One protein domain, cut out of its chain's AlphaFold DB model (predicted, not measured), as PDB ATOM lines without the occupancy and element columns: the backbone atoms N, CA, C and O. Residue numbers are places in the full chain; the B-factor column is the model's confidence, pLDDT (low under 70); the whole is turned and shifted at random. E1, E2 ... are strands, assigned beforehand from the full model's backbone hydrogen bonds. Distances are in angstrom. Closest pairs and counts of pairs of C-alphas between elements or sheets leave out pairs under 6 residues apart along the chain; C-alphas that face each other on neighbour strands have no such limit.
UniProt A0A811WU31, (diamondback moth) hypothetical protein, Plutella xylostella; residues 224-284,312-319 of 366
ATOM      1  N   ILE A 224      36.131  39.582 -16.336       71.25
ATOM      2  CA  ILE A 224      34.828  40.257 -16.328       71.25
ATOM      3  C   ILE A 224      35.124  41.757 -16.386       71.25
ATOM      4  O   ILE A 224      35.393  42.387 -15.366       71.25
ATOM      5  N   SER A 225      35.161  42.319 -17.595       60.59
ATOM      6  CA  SER A 225      35.599  43.708 -17.812       60.59
ATOM      7  C   SER A 225      34.468  44.735 -17.665       60.59
ATOM      8  O   SER A 225      34.721  45.905 -17.373       60.59
ATOM      9  N   GLN A 226      33.211  44.318 -17.851       68.06
ATOM     10  CA  GLN A 226      32.051  45.209 -17.818       68.06
ATOM     11  C   GLN A 226      31.328  45.179 -16.470       68.06
ATOM     12  O   GLN A 226      31.254  44.152 -15.796       68.06
ATOM     13  N   LYS A 227      30.729  46.320 -16.103       75.31
ATOM     14  CA  LYS A 227      29.840  46.402 -14.939       75.31
ATOM     15  C   LYS A 227      28.642  45.460 -15.155       75.31
ATOM     16  O   LYS A 227      27.968  45.602 -16.178       75.31
ATOM     17  N   PRO A 228      28.345  44.544 -14.216       77.06
ATOM     18  CA  PRO A 228      27.228  43.619 -14.360       77.06
ATOM     19  C   PRO A 228      25.904  44.385 -14.433       77.06
ATOM     20  O   PRO A 228      25.666  45.328 -13.673       77.06
ATOM     21  N   GLN A 229      25.031  43.976 -15.353       78.75
ATOM     22  CA  GLN A 229      23.706  44.560 -15.520       78.75
ATOM     23  C   GLN A 229      22.703  43.848 -14.620       78.75
ATOM     24  O   GLN A 229      22.514  42.636 -14.707       78.75
ATOM     25  N   VAL A 230      22.023  44.616 -13.773       79.50
ATOM     26  CA  VAL A 230      21.006  44.113 -12.850       79.50
ATOM     27  C   VAL A 230      19.622  44.308 -13.470       79.50
ATOM     28  O   VAL A 230      19.206  45.442 -13.701       79.50
ATOM     29  N   LYS A 231      18.886  43.223 -13.724       83.75
ATOM     30  CA  LYS A 231      17.520  43.254 -14.281       83.75
ATOM     31  C   LYS A 231      16.532  42.597 -13.322       83.75
ATOM     32  O   LYS A 231      16.751  41.471 -12.890       83.75
ATOM     33  N   VAL A 232      15.433  43.270 -12.980       80.69
ATOM     34  CA  VAL A 232      14.367  42.667 -12.159       80.69
ATOM     35  C   VAL A 232      13.425  41.894 -13.074       80.69
ATOM     36  O   VAL A 232      12.709  42.500 -13.859       80.69
ATOM     37  N   ILE A 233      13.406  40.568 -12.954       82.69
ATOM     38  CA  ILE A 233      12.669  39.698 -13.884       82.69
ATOM     39  C   ILE A 233      11.297  39.283 -13.349       82.69
ATOM     40  O   ILE A 233      10.369  39.032 -14.123       82.69
ATOM     41  N   ALA A 234      11.132  39.225 -12.025       84.44
ATOM     42  CA  ALA A 234       9.850  38.917 -11.403       84.44
ATOM     43  C   ALA A 234       9.714  39.549 -10.019       84.44
ATOM     44  O   ALA A 234      10.679  39.696  -9.273       84.44
ATOM     45  N   GLU A 235       8.482  39.850  -9.642       85.31
ATOM     46  CA  GLU A 235       8.120  40.368  -8.335       85.31
ATOM     47  C   GLU A 235       6.965  39.552  -7.762       85.31
ATOM     48  O   GLU A 235       5.998  39.193  -8.435       85.31
ATOM     49  N   LYS A 236       7.058  39.232  -6.478       84.62
ATOM     50  CA  LYS A 236       6.046  38.477  -5.754       84.62
ATOM     51  C   LYS A 236       5.402  39.380  -4.731       84.62
ATOM     52  O   LYS A 236       6.050  39.824  -3.784       84.62
ATOM     53  N   PHE A 237       4.100  39.560  -4.861       85.50
ATOM     54  CA  PHE A 237       3.312  40.431  -4.008       85.50
ATOM     55  C   PHE A 237       2.257  39.656  -3.234       85.50
ATOM     56  O   PHE A 237       1.784  38.605  -3.666       85.50
ATOM     57  N   THR A 238       1.860  40.188  -2.087       80.56
ATOM     58  CA  THR A 238       0.631  39.793  -1.410       80.56
ATOM     59  C   THR A 238      -0.409  40.873  -1.635       80.56
ATOM     60  O   THR A 238      -0.140  42.050  -1.391       80.56
ATOM     61  N   LYS A 239      -1.588  40.474  -2.110       81.38
ATOM     62  CA  LYS A 239      -2.717  41.383  -2.308       81.38
ATOM     63  C   LYS A 239      -3.663  41.337  -1.123       81.38
ATOM     64  O   LYS A 239      -4.032  40.254  -0.666       81.38
ATOM     65  N   TYR A 240      -4.087  42.517  -0.687       76.94
ATOM     66  CA  TYR A 240      -5.077  42.703   0.363       76.94
ATOM     67  C   TYR A 240      -6.132  43.695  -0.121       76.94
ATOM     68  O   TYR A 240      -5.802  44.710  -0.732       76.94
ATOM     69  N   LYS A 241      -7.404  43.408   0.158       76.06
ATOM     70  CA  LYS A 241      -8.511  44.327  -0.112       76.06
ATOM     71  C   LYS A 241      -8.991  44.882   1.223       76.06
ATOM     72  O   LYS A 241      -9.521  44.127   2.034       76.06
ATOM     73  N   LYS A 242      -8.791  46.177   1.458       75.44
ATOM     74  CA  LYS A 242      -9.274  46.876   2.656       75.44
ATOM     75  C   LYS A 242     -10.091  48.076   2.197       75.44
ATOM     76  O   LYS A 242      -9.592  48.879   1.422       75.44
ATOM     77  N   ASN A 243     -11.343  48.177   2.643       67.44
ATOM     78  CA  ASN A 243     -12.228  49.318   2.361       67.44
ATOM     79  C   ASN A 243     -12.287  49.694   0.864       67.44
ATOM     80  O   ASN A 243     -12.052  50.837   0.499       67.44
ATOM     81  N   ALA A 244     -12.539  48.707  -0.006       70.19
ATOM     82  CA  ALA A 244     -12.555  48.848  -1.472       70.19
ATOM     83  C   ALA A 244     -11.223  49.253  -2.148       70.19
ATOM     84  O   ALA A 244     -11.163  49.274  -3.374       70.19
ATOM     85  N   ILE A 245     -10.145  49.461  -1.389       70.56
ATOM     86  CA  ILE A 245      -8.803  49.756  -1.902       70.56
ATOM     87  C   ILE A 245      -7.992  48.451  -1.976       70.56
ATOM     88  O   ILE A 245      -7.920  47.683  -1.008       70.56
ATOM     89  N   GLU A 246      -7.398  48.174  -3.143       75.69
ATOM     90  CA  GLU A 246      -6.444  47.073  -3.334       75.69
ATOM     91  C   GLU A 246      -5.043  47.553  -2.948       75.69
ATOM     92  O   GLU A 246      -4.444  48.376  -3.634       75.69
ATOM     93  N   VAL A 247      -4.509  47.007  -1.858       77.81
ATOM     94  CA  VAL A 247      -3.139  47.262  -1.412       77.81
ATOM     95  C   VAL A 247      -2.262  46.069  -1.781       77.81
ATOM     96  O   VAL A 247      -2.649  44.909  -1.595       77.81
ATOM     97  N   ARG A 248      -1.060  46.344  -2.298       80.31
ATOM     98  CA  ARG A 248      -0.071  45.327  -2.676       80.31
ATOM     99  C   ARG A 248       1.176  45.457  -1.811       80.31
ATOM    100  O   ARG A 248       1.797  46.512  -1.773       80.31
ATOM    101  N   LYS A 249       1.563  44.366  -1.152       81.94
ATOM    102  CA  LYS A 249       2.815  44.267  -0.390       81.94
ATOM    103  C   LYS A 249       3.835  43.458  -1.176       81.94
ATOM    104  O   LYS A 249       3.574  42.293  -1.471       81.94
ATOM    105  N   LEU A 250       4.988  44.042  -1.494       83.31
ATOM    106  CA  LEU A 250       6.105  43.319  -2.102       83.31
ATOM    107  C   LEU A 250       6.719  42.362  -1.075       83.31
ATOM    108  O   LEU A 250       7.126  42.783   0.004       83.31
ATOM    109  N   ASN A 251       6.791  41.077  -1.414       83.69
ATOM    110  CA  ASN A 251       7.388  40.054  -0.556       83.69
ATOM    111  C   ASN A 251       8.781  39.629  -1.020       83.69
ATOM    112  O   ASN A 251       9.581  39.187  -0.203       83.69
ATOM    113  N   GLU A 252       9.022  39.632  -2.330       83.81
ATOM    114  CA  GLU A 252      10.214  39.031  -2.930       83.81
ATOM    115  C   GLU A 252      10.405  39.588  -4.344       83.81
ATOM    116  O   GLU A 252       9.427  39.741  -5.079       83.81
ATOM    117  N   LYS A 253      11.649  39.869  -4.722       86.38
ATOM    118  CA  LYS A 253      12.069  40.232  -6.077       86.38
ATOM    119  C   LYS A 253      13.018  39.163  -6.589       86.38
ATOM    120  O   LYS A 253      13.921  38.763  -5.864       86.38
ATOM    121  N   VAL A 254      12.826  38.715  -7.820       84.81
ATOM    122  CA  VAL A 254      13.794  37.879  -8.527       84.81
ATOM    123  C   VAL A 254      14.557  38.777  -9.486       84.81
ATOM    124  O   VAL A 254      13.955  39.467 -10.312       84.81
ATOM    125  N   VAL A 255      15.875  38.781  -9.348       85.94
ATOM    126  CA  VAL A 255      16.790  39.645 -10.089       85.94
ATOM    127  C   VAL A 255      17.767  38.781 -10.876       85.94
ATOM    128  O   VAL A 255      18.248  37.778 -10.364       85.94
ATOM    129  N   CYS A 256      18.046  39.164 -12.115       85.88
ATOM    130  CA  CYS A 256      19.048  38.575 -12.987       85.88
ATOM    131  C   CYS A 256      20.255  39.517 -13.059       85.88
ATOM    132  O   CYS A 256      20.105  40.676 -13.448       85.88
ATOM    133  N   LEU A 257      21.438  39.026 -12.701       85.25
ATOM    134  CA  LEU A 257      22.717  39.655 -13.010       85.25
ATOM    135  C   LEU A 257      23.202  39.104 -14.344       85.25
ATOM    136  O   LEU A 257      23.495  37.919 -14.436       85.25
ATOM    137  N   GLU A 258      23.260  39.947 -15.368       84.38
ATOM    138  CA  GLU A 258      23.821  39.612 -16.676       84.38
ATOM    139  C   GLU A 258      25.206  40.249 -16.802       84.38
ATOM    140  O   GLU A 258      25.366  41.450 -16.575       84.38
ATOM    141  N   TYR A 259      26.211  39.446 -17.141       84.12
ATOM    142  CA  TYR A 259      27.571  39.920 -17.362       84.12
ATOM    143  C   TYR A 259      28.212  39.215 -18.553       84.12
ATOM    144  O   TYR A 259      27.967  38.039 -18.828       84.12
ATOM    145  N   ASP A 260      29.032  39.975 -19.263       86.44
ATOM    146  CA  ASP A 260      29.779  39.509 -20.417       86.44
ATOM    147  C   ASP A 260      31.149  39.002 -19.946       86.44
ATOM    148  O   ASP A 260      31.859  39.676 -19.195       86.44
ATOM    149  N   VAL A 261      31.495  37.793 -20.372       82.88
ATOM    150  CA  VAL A 261      32.755  37.119 -20.071       82.88
ATOM    151  C   VAL A 261      33.672  37.270 -21.273       82.88
ATOM    152  O   VAL A 261      33.285  36.928 -22.393       82.88
ATOM    153  N   PHE A 262      34.876  37.781 -21.039       84.31
ATOM    154  CA  PHE A 262      35.872  38.038 -22.073       84.31
ATOM    155  C   PHE A 262      37.074  37.124 -21.887       84.31
ATOM    156  O   PHE A 262      37.449  36.779 -20.763       84.31
ATOM    157  N   ASP A 263      37.683  36.771 -23.011       82.19
ATOM    158  CA  ASP A 263      39.016  36.194 -23.015       82.19
ATOM    159  C   ASP A 263      40.035  37.306 -22.735       82.19
ATOM    160  O   ASP A 263      39.895  38.420 -23.256       82.19
ATOM    161  N   SER A 264      41.044  37.021 -21.913       74.31
ATOM    162  CA  SER A 264      42.140  37.951 -21.605       74.31
ATOM    163  C   SER A 264      42.815  38.504 -22.865       74.31
ATOM    164  O   SER A 264      43.204  39.672 -22.894       74.31
ATOM    165  N   GLU A 265      42.882  37.706 -23.932       76.62
ATOM    166  CA  GLU A 265      43.509  38.091 -25.198       76.62
ATOM    167  C   GLU A 265      42.601  38.950 -26.098       76.62
ATOM    168  O   GLU A 265      43.090  39.713 -26.936       76.62
ATOM    169  N   ASN A 266      41.272  38.876 -25.933       75.38
ATOM    170  CA  ASN A 266      40.318  39.586 -26.786       75.38
ATOM    171  C   ASN A 266      39.188  40.251 -25.989       75.38
ATOM    172  O   ASN A 266      38.097  39.716 -25.800       75.38
ATOM    173  N   ILE A 267      39.430  41.508 -25.624       75.38
ATOM    174  CA  ILE A 267      38.506  42.340 -24.841       75.38
ATOM    175  C   ILE A 267      37.381  42.940 -25.717       75.38
ATOM    176  O   ILE A 267      36.408  43.491 -25.205       75.38
ATOM    177  N   LYS A 268      37.477  42.865 -27.053       78.25
ATOM    178  CA  LYS A 268      36.534  43.560 -27.953       78.25
ATOM    179  C   LYS A 268      35.214  42.819 -28.137       78.25
ATOM    180  O   LYS A 268      34.187  43.462 -28.340       78.25
ATOM    181  N   THR A 269      35.236  41.491 -28.092       80.88
ATOM    182  CA  THR A 269      34.050  40.656 -28.315       80.88
ATOM    183  C   THR A 269      33.864  39.696 -27.150       80.88
ATOM    184  O   THR A 269      34.795  38.945 -26.858       80.88
ATOM    185  N   PRO A 270      32.692  39.688 -26.491       81.69
ATOM    186  CA  PRO A 270      32.456  38.792 -25.371       81.69
ATOM    187  C   PRO A 270      32.445  37.342 -25.853       81.69
ATOM    188  O   PRO A 270      31.752  37.008 -26.813       81.69
ATOM    189  N   LEU A 271      33.200  36.488 -25.162       84.12
ATOM    190  CA  LEU A 271      33.247  35.050 -25.413       84.12
ATOM    191  C   LEU A 271      31.895  34.414 -25.086       84.12
ATOM    192  O   LEU A 271      31.378  33.582 -25.830       84.12
ATOM    193  N   LYS A 272      31.312  34.814 -23.952       84.62
ATOM    194  CA  LYS A 272      30.035  34.285 -23.479       84.62
ATOM    195  C   LYS A 272      29.297  35.319 -22.641       84.62
ATOM    196  O   LYS A 272      29.908  36.044 -21.865       84.62
ATOM    197  N   LYS A 273      27.970  35.341 -22.745       83.44
ATOM    198  CA  LYS A 273      27.110  36.043 -21.783       83.44
ATOM    199  C   LYS A 273      26.697  35.086 -20.680       83.44
ATOM    200  O   LYS A 273      26.192  34.000 -20.968       83.44
ATOM    201  N   MET A 274      26.900  35.480 -19.431       82.44
ATOM    202  CA  MET A 274      26.506  34.707 -18.258       82.44
ATOM    203  C   MET A 274      25.425  35.430 -17.465       82.44
ATOM    204  O   MET A 274      25.316  36.657 -17.480       82.44
ATOM    205  N   ARG A 275      24.577  34.633 -16.810       84.56
ATOM    206  CA  ARG A 275      23.429  35.106 -16.040       84.56
ATOM    207  C   ARG A 275      23.391  34.397 -14.696       84.56
ATOM    208  O   ARG A 275      23.502  33.178 -14.656       84.56
ATOM    209  N   ALA A 276      23.210  35.158 -13.624       82.25
ATOM    210  CA  ALA A 276      23.004  34.644 -12.275       82.25
ATOM    211  C   ALA A 276      21.698  35.201 -11.699       82.25
ATOM    212  O   ALA A 276      21.354  36.360 -11.939       82.25
ATOM    213  N   TYR A 277      20.959  34.386 -10.945       83.00
ATOM    214  CA  TYR A 277      19.621  34.728 -10.466       83.00
ATOM    215  C   TYR A 277      19.573  34.804  -8.943       83.00
ATOM    216  O   TYR A 277      19.932  33.863  -8.248       83.00
ATOM    217  N   PHE A 278      19.036  35.904  -8.422       83.75
ATOM    218  CA  PHE A 278      18.947  36.155  -6.988       83.75
ATOM    219  C   PHE A 278      17.503  36.366  -6.571       83.75
ATOM    220  O   PHE A 278      16.761  37.126  -7.196       83.75
ATOM    221  N   SER A 279      17.113  35.721  -5.473       85.19
ATOM    222  CA  SER A 279      15.891  36.064  -4.753       85.19
ATOM    223  C   SER A 279      16.230  37.056  -3.647       85.19
ATOM    224  O   SER A 279      17.003  36.765  -2.732       85.19
ATOM    225  N   ILE A 280      15.637  38.241  -3.740       86.00
ATOM    226  CA  ILE A 280      15.846  39.345  -2.817       86.00
ATOM    227  C   ILE A 280      14.559  39.577  -2.035       86.00
ATOM    228  O   ILE A 280      13.500  39.855  -2.606       86.00
ATOM    229  N   LYS A 281      14.649  39.502  -0.706       87.50
ATOM    230  CA  LYS A 281      13.532  39.835   0.184       87.50
ATOM    231  C   LYS A 281      13.733  41.240   0.752       87.50
ATOM    232  O   LYS A 281      14.791  41.503   1.325       87.50
ATOM    233  N   PRO A 282      12.752  42.149   0.613       79.06
ATOM    234  CA  PRO A 282      12.846  43.469   1.216       79.06
ATOM    235  C   PRO A 282      12.861  43.339   2.744       79.06
ATOM    236  O   PRO A 282      11.993  42.675   3.319       79.06
ATOM    237  N   LYS A 283      13.838  43.979   3.396       76.25
ATOM    238  CA  LYS A 283      13.833  44.167   4.847       76.25
ATOM    239  C   LYS A 283      13.240  45.525   5.171       76.25
ATOM    240  O   LYS A 283      13.780  46.559   4.784       76.25
ATOM    241  N   PHE A 284      12.130  45.513   5.893       66.50
ATOM    242  CA  PHE A 284      11.536  46.724   6.438       66.50
ATOM    243  C   PHE A 284      12.199  46.982   7.791       66.50
ATOM    244  O   PHE A 284      12.205  46.094   8.641       66.50
ATOM    245  N   GLN A 312      -3.779  36.643  -0.994       66.75
ATOM    246  CA  GLN A 312      -3.410  35.970  -2.231       66.75
ATOM    247  C   GLN A 312      -1.996  36.402  -2.620       66.75
ATOM    248  O   GLN A 312      -1.763  37.546  -3.016       66.75
ATOM    249  N   LYS A 313      -1.045  35.469  -2.502       76.44
ATOM    250  CA  LYS A 313       0.314  35.635  -3.029       76.44
ATOM    251  C   LYS A 313       0.258  35.518  -4.553       76.44
ATOM    252  O   LYS A 313      -0.147  34.480  -5.075       76.44
ATOM    253  N   GLN A 314       0.642  36.576  -5.253       75.31
ATOM    254  CA  GLN A 314       0.711  36.643  -6.711       75.31
ATOM    255  C   GLN A 314       2.159  36.872  -7.145       75.31
ATOM    256  O   GLN A 314       2.911  37.551  -6.450       75.31
ATOM    257  N   ILE A 315       2.553  36.269  -8.266       77.38
ATOM    258  CA  ILE A 315       3.854  36.485  -8.904       77.38
ATOM    259  C   ILE A 315       3.573  37.204 -10.218       77.38
ATOM    260  O   ILE A 315       2.818  36.690 -11.042       77.38
ATOM    261  N   GLU A 316       4.148  38.386 -10.379       80.06
ATOM    262  CA  GLU A 316       4.143  39.164 -11.609       80.06
ATOM    263  C   GLU A 316       5.532  39.059 -12.238       80.06
ATOM    264  O   GLU A 316       6.544  39.279 -11.579       80.06
ATOM    265  N   ILE A 317       5.590  38.655 -13.501       79.50
ATOM    266  CA  ILE A 317       6.843  38.558 -14.247       79.50
ATOM    267  C   ILE A 317       6.981  39.856 -15.042       79.50
ATOM    268  O   ILE A 317       6.148  40.128 -15.903       79.50
ATOM    269  N   ILE A 318       8.006  40.656 -14.752       77.00
ATOM    270  CA  ILE A 318       8.181  41.991 -15.348       77.00
ATOM    271  C   ILE A 318       8.609  41.873 -16.808       77.00
ATOM    272  O   ILE A 318       8.059  42.535 -17.692       77.00
ATOM    273  N   ASP A 319       9.534  40.961 -17.076       68.31
ATOM    274  CA  ASP A 319      10.108  40.780 -18.403       68.31
ATOM    275  C   ASP A 319       9.156  40.106 -19.397       68.31
ATOM    276  O   ASP A 319       9.477  40.011 -20.581       68.31
TER     277      ASP A 319
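Overview. This is residues 224 to 284 and 312 to 319 of the 366 residues of the protein "(diamondback moth) hypothetical protein" of Plutella xylostella (UniProt A0A811WU31). This is a long, narrow, twisted ribbon: strands E1 and E2 make a long hairpin whose tip, residues 241 to 246, sticks out at one end, and E3 folds back beside E2, while the short strand E4 runs along the other edge, beside E1. The four strands form one sheet, curled like part of a barrel, with no named helix on it. The printed part has 69 residues, with four named strands in the order E1, E2, E3, E4 along the chain; across the sheet the order is E3, E2, E1, E4, all antiparallel, and the class is all strand. The whole is extended, a rod with a radius of gyration of the C-alphas of 17.8 A and spans of 63 by 23 by 14 A.

Along the chain. Start at Ile 224 and go on to C-alpha 229 at (23.706, 44.560, -15.520), where E1 begins; it covers residues 229 to 242 and is 37.7 A long. After a tight link of 2 residues, find C-alpha 245 at (-8.803, 49.756, -1.902), the start of E2, residues 245 to 263, the longest strand at 54.0 A. A short link of 8 residues leads to E3, residues 272 to 283, 34.1 A long. Beyond the cut, E4, residues 312 to 317, runs 16.0 A to C-alpha 317 at (6.843, 38.558, -14.247).

Arrangement. Look first at the hairpin of E1 and E2, antiparallel at 170 degrees between their directions. C-alphas 250 and 237 face each other at 4.4 A, and N 236 and O 252 are within hydrogen-bond range at 2.8 A, as are N 245 and O 242 at 2.9 A. E2 and E3 form the next hairpin, antiparallel at 151 degrees; C-alphas 277 and 256 face each other at 4.6 A, and N 257 and O 276 are 2.8 A apart. E1, E2 and E3 are a meander, each strand the antiparallel neighbour of the one before. Look next at E4, the antiparallel neighbour of E1 at 153 degrees between their directions: C-alphas 234 and 317 face each other at 4.2 A, and N 237 and O 314 are within hydrogen-bond range at 2.8 A. E3 and E4, the edge strands, are apart.

Size, cuts and confidence. The two C-alphas farthest apart, those of Asn 243 and Glu 265, are 63.2 A apart. Residues 285 to 311 are not printed, and C-alphas 284 and 312 stand 20.4 A apart across this cut. Neither of the links that are printed whole is long. The mean pLDDT of the printed part is 79.5; residues 225 to 226, 243, 284, 312 and 319 are under 70.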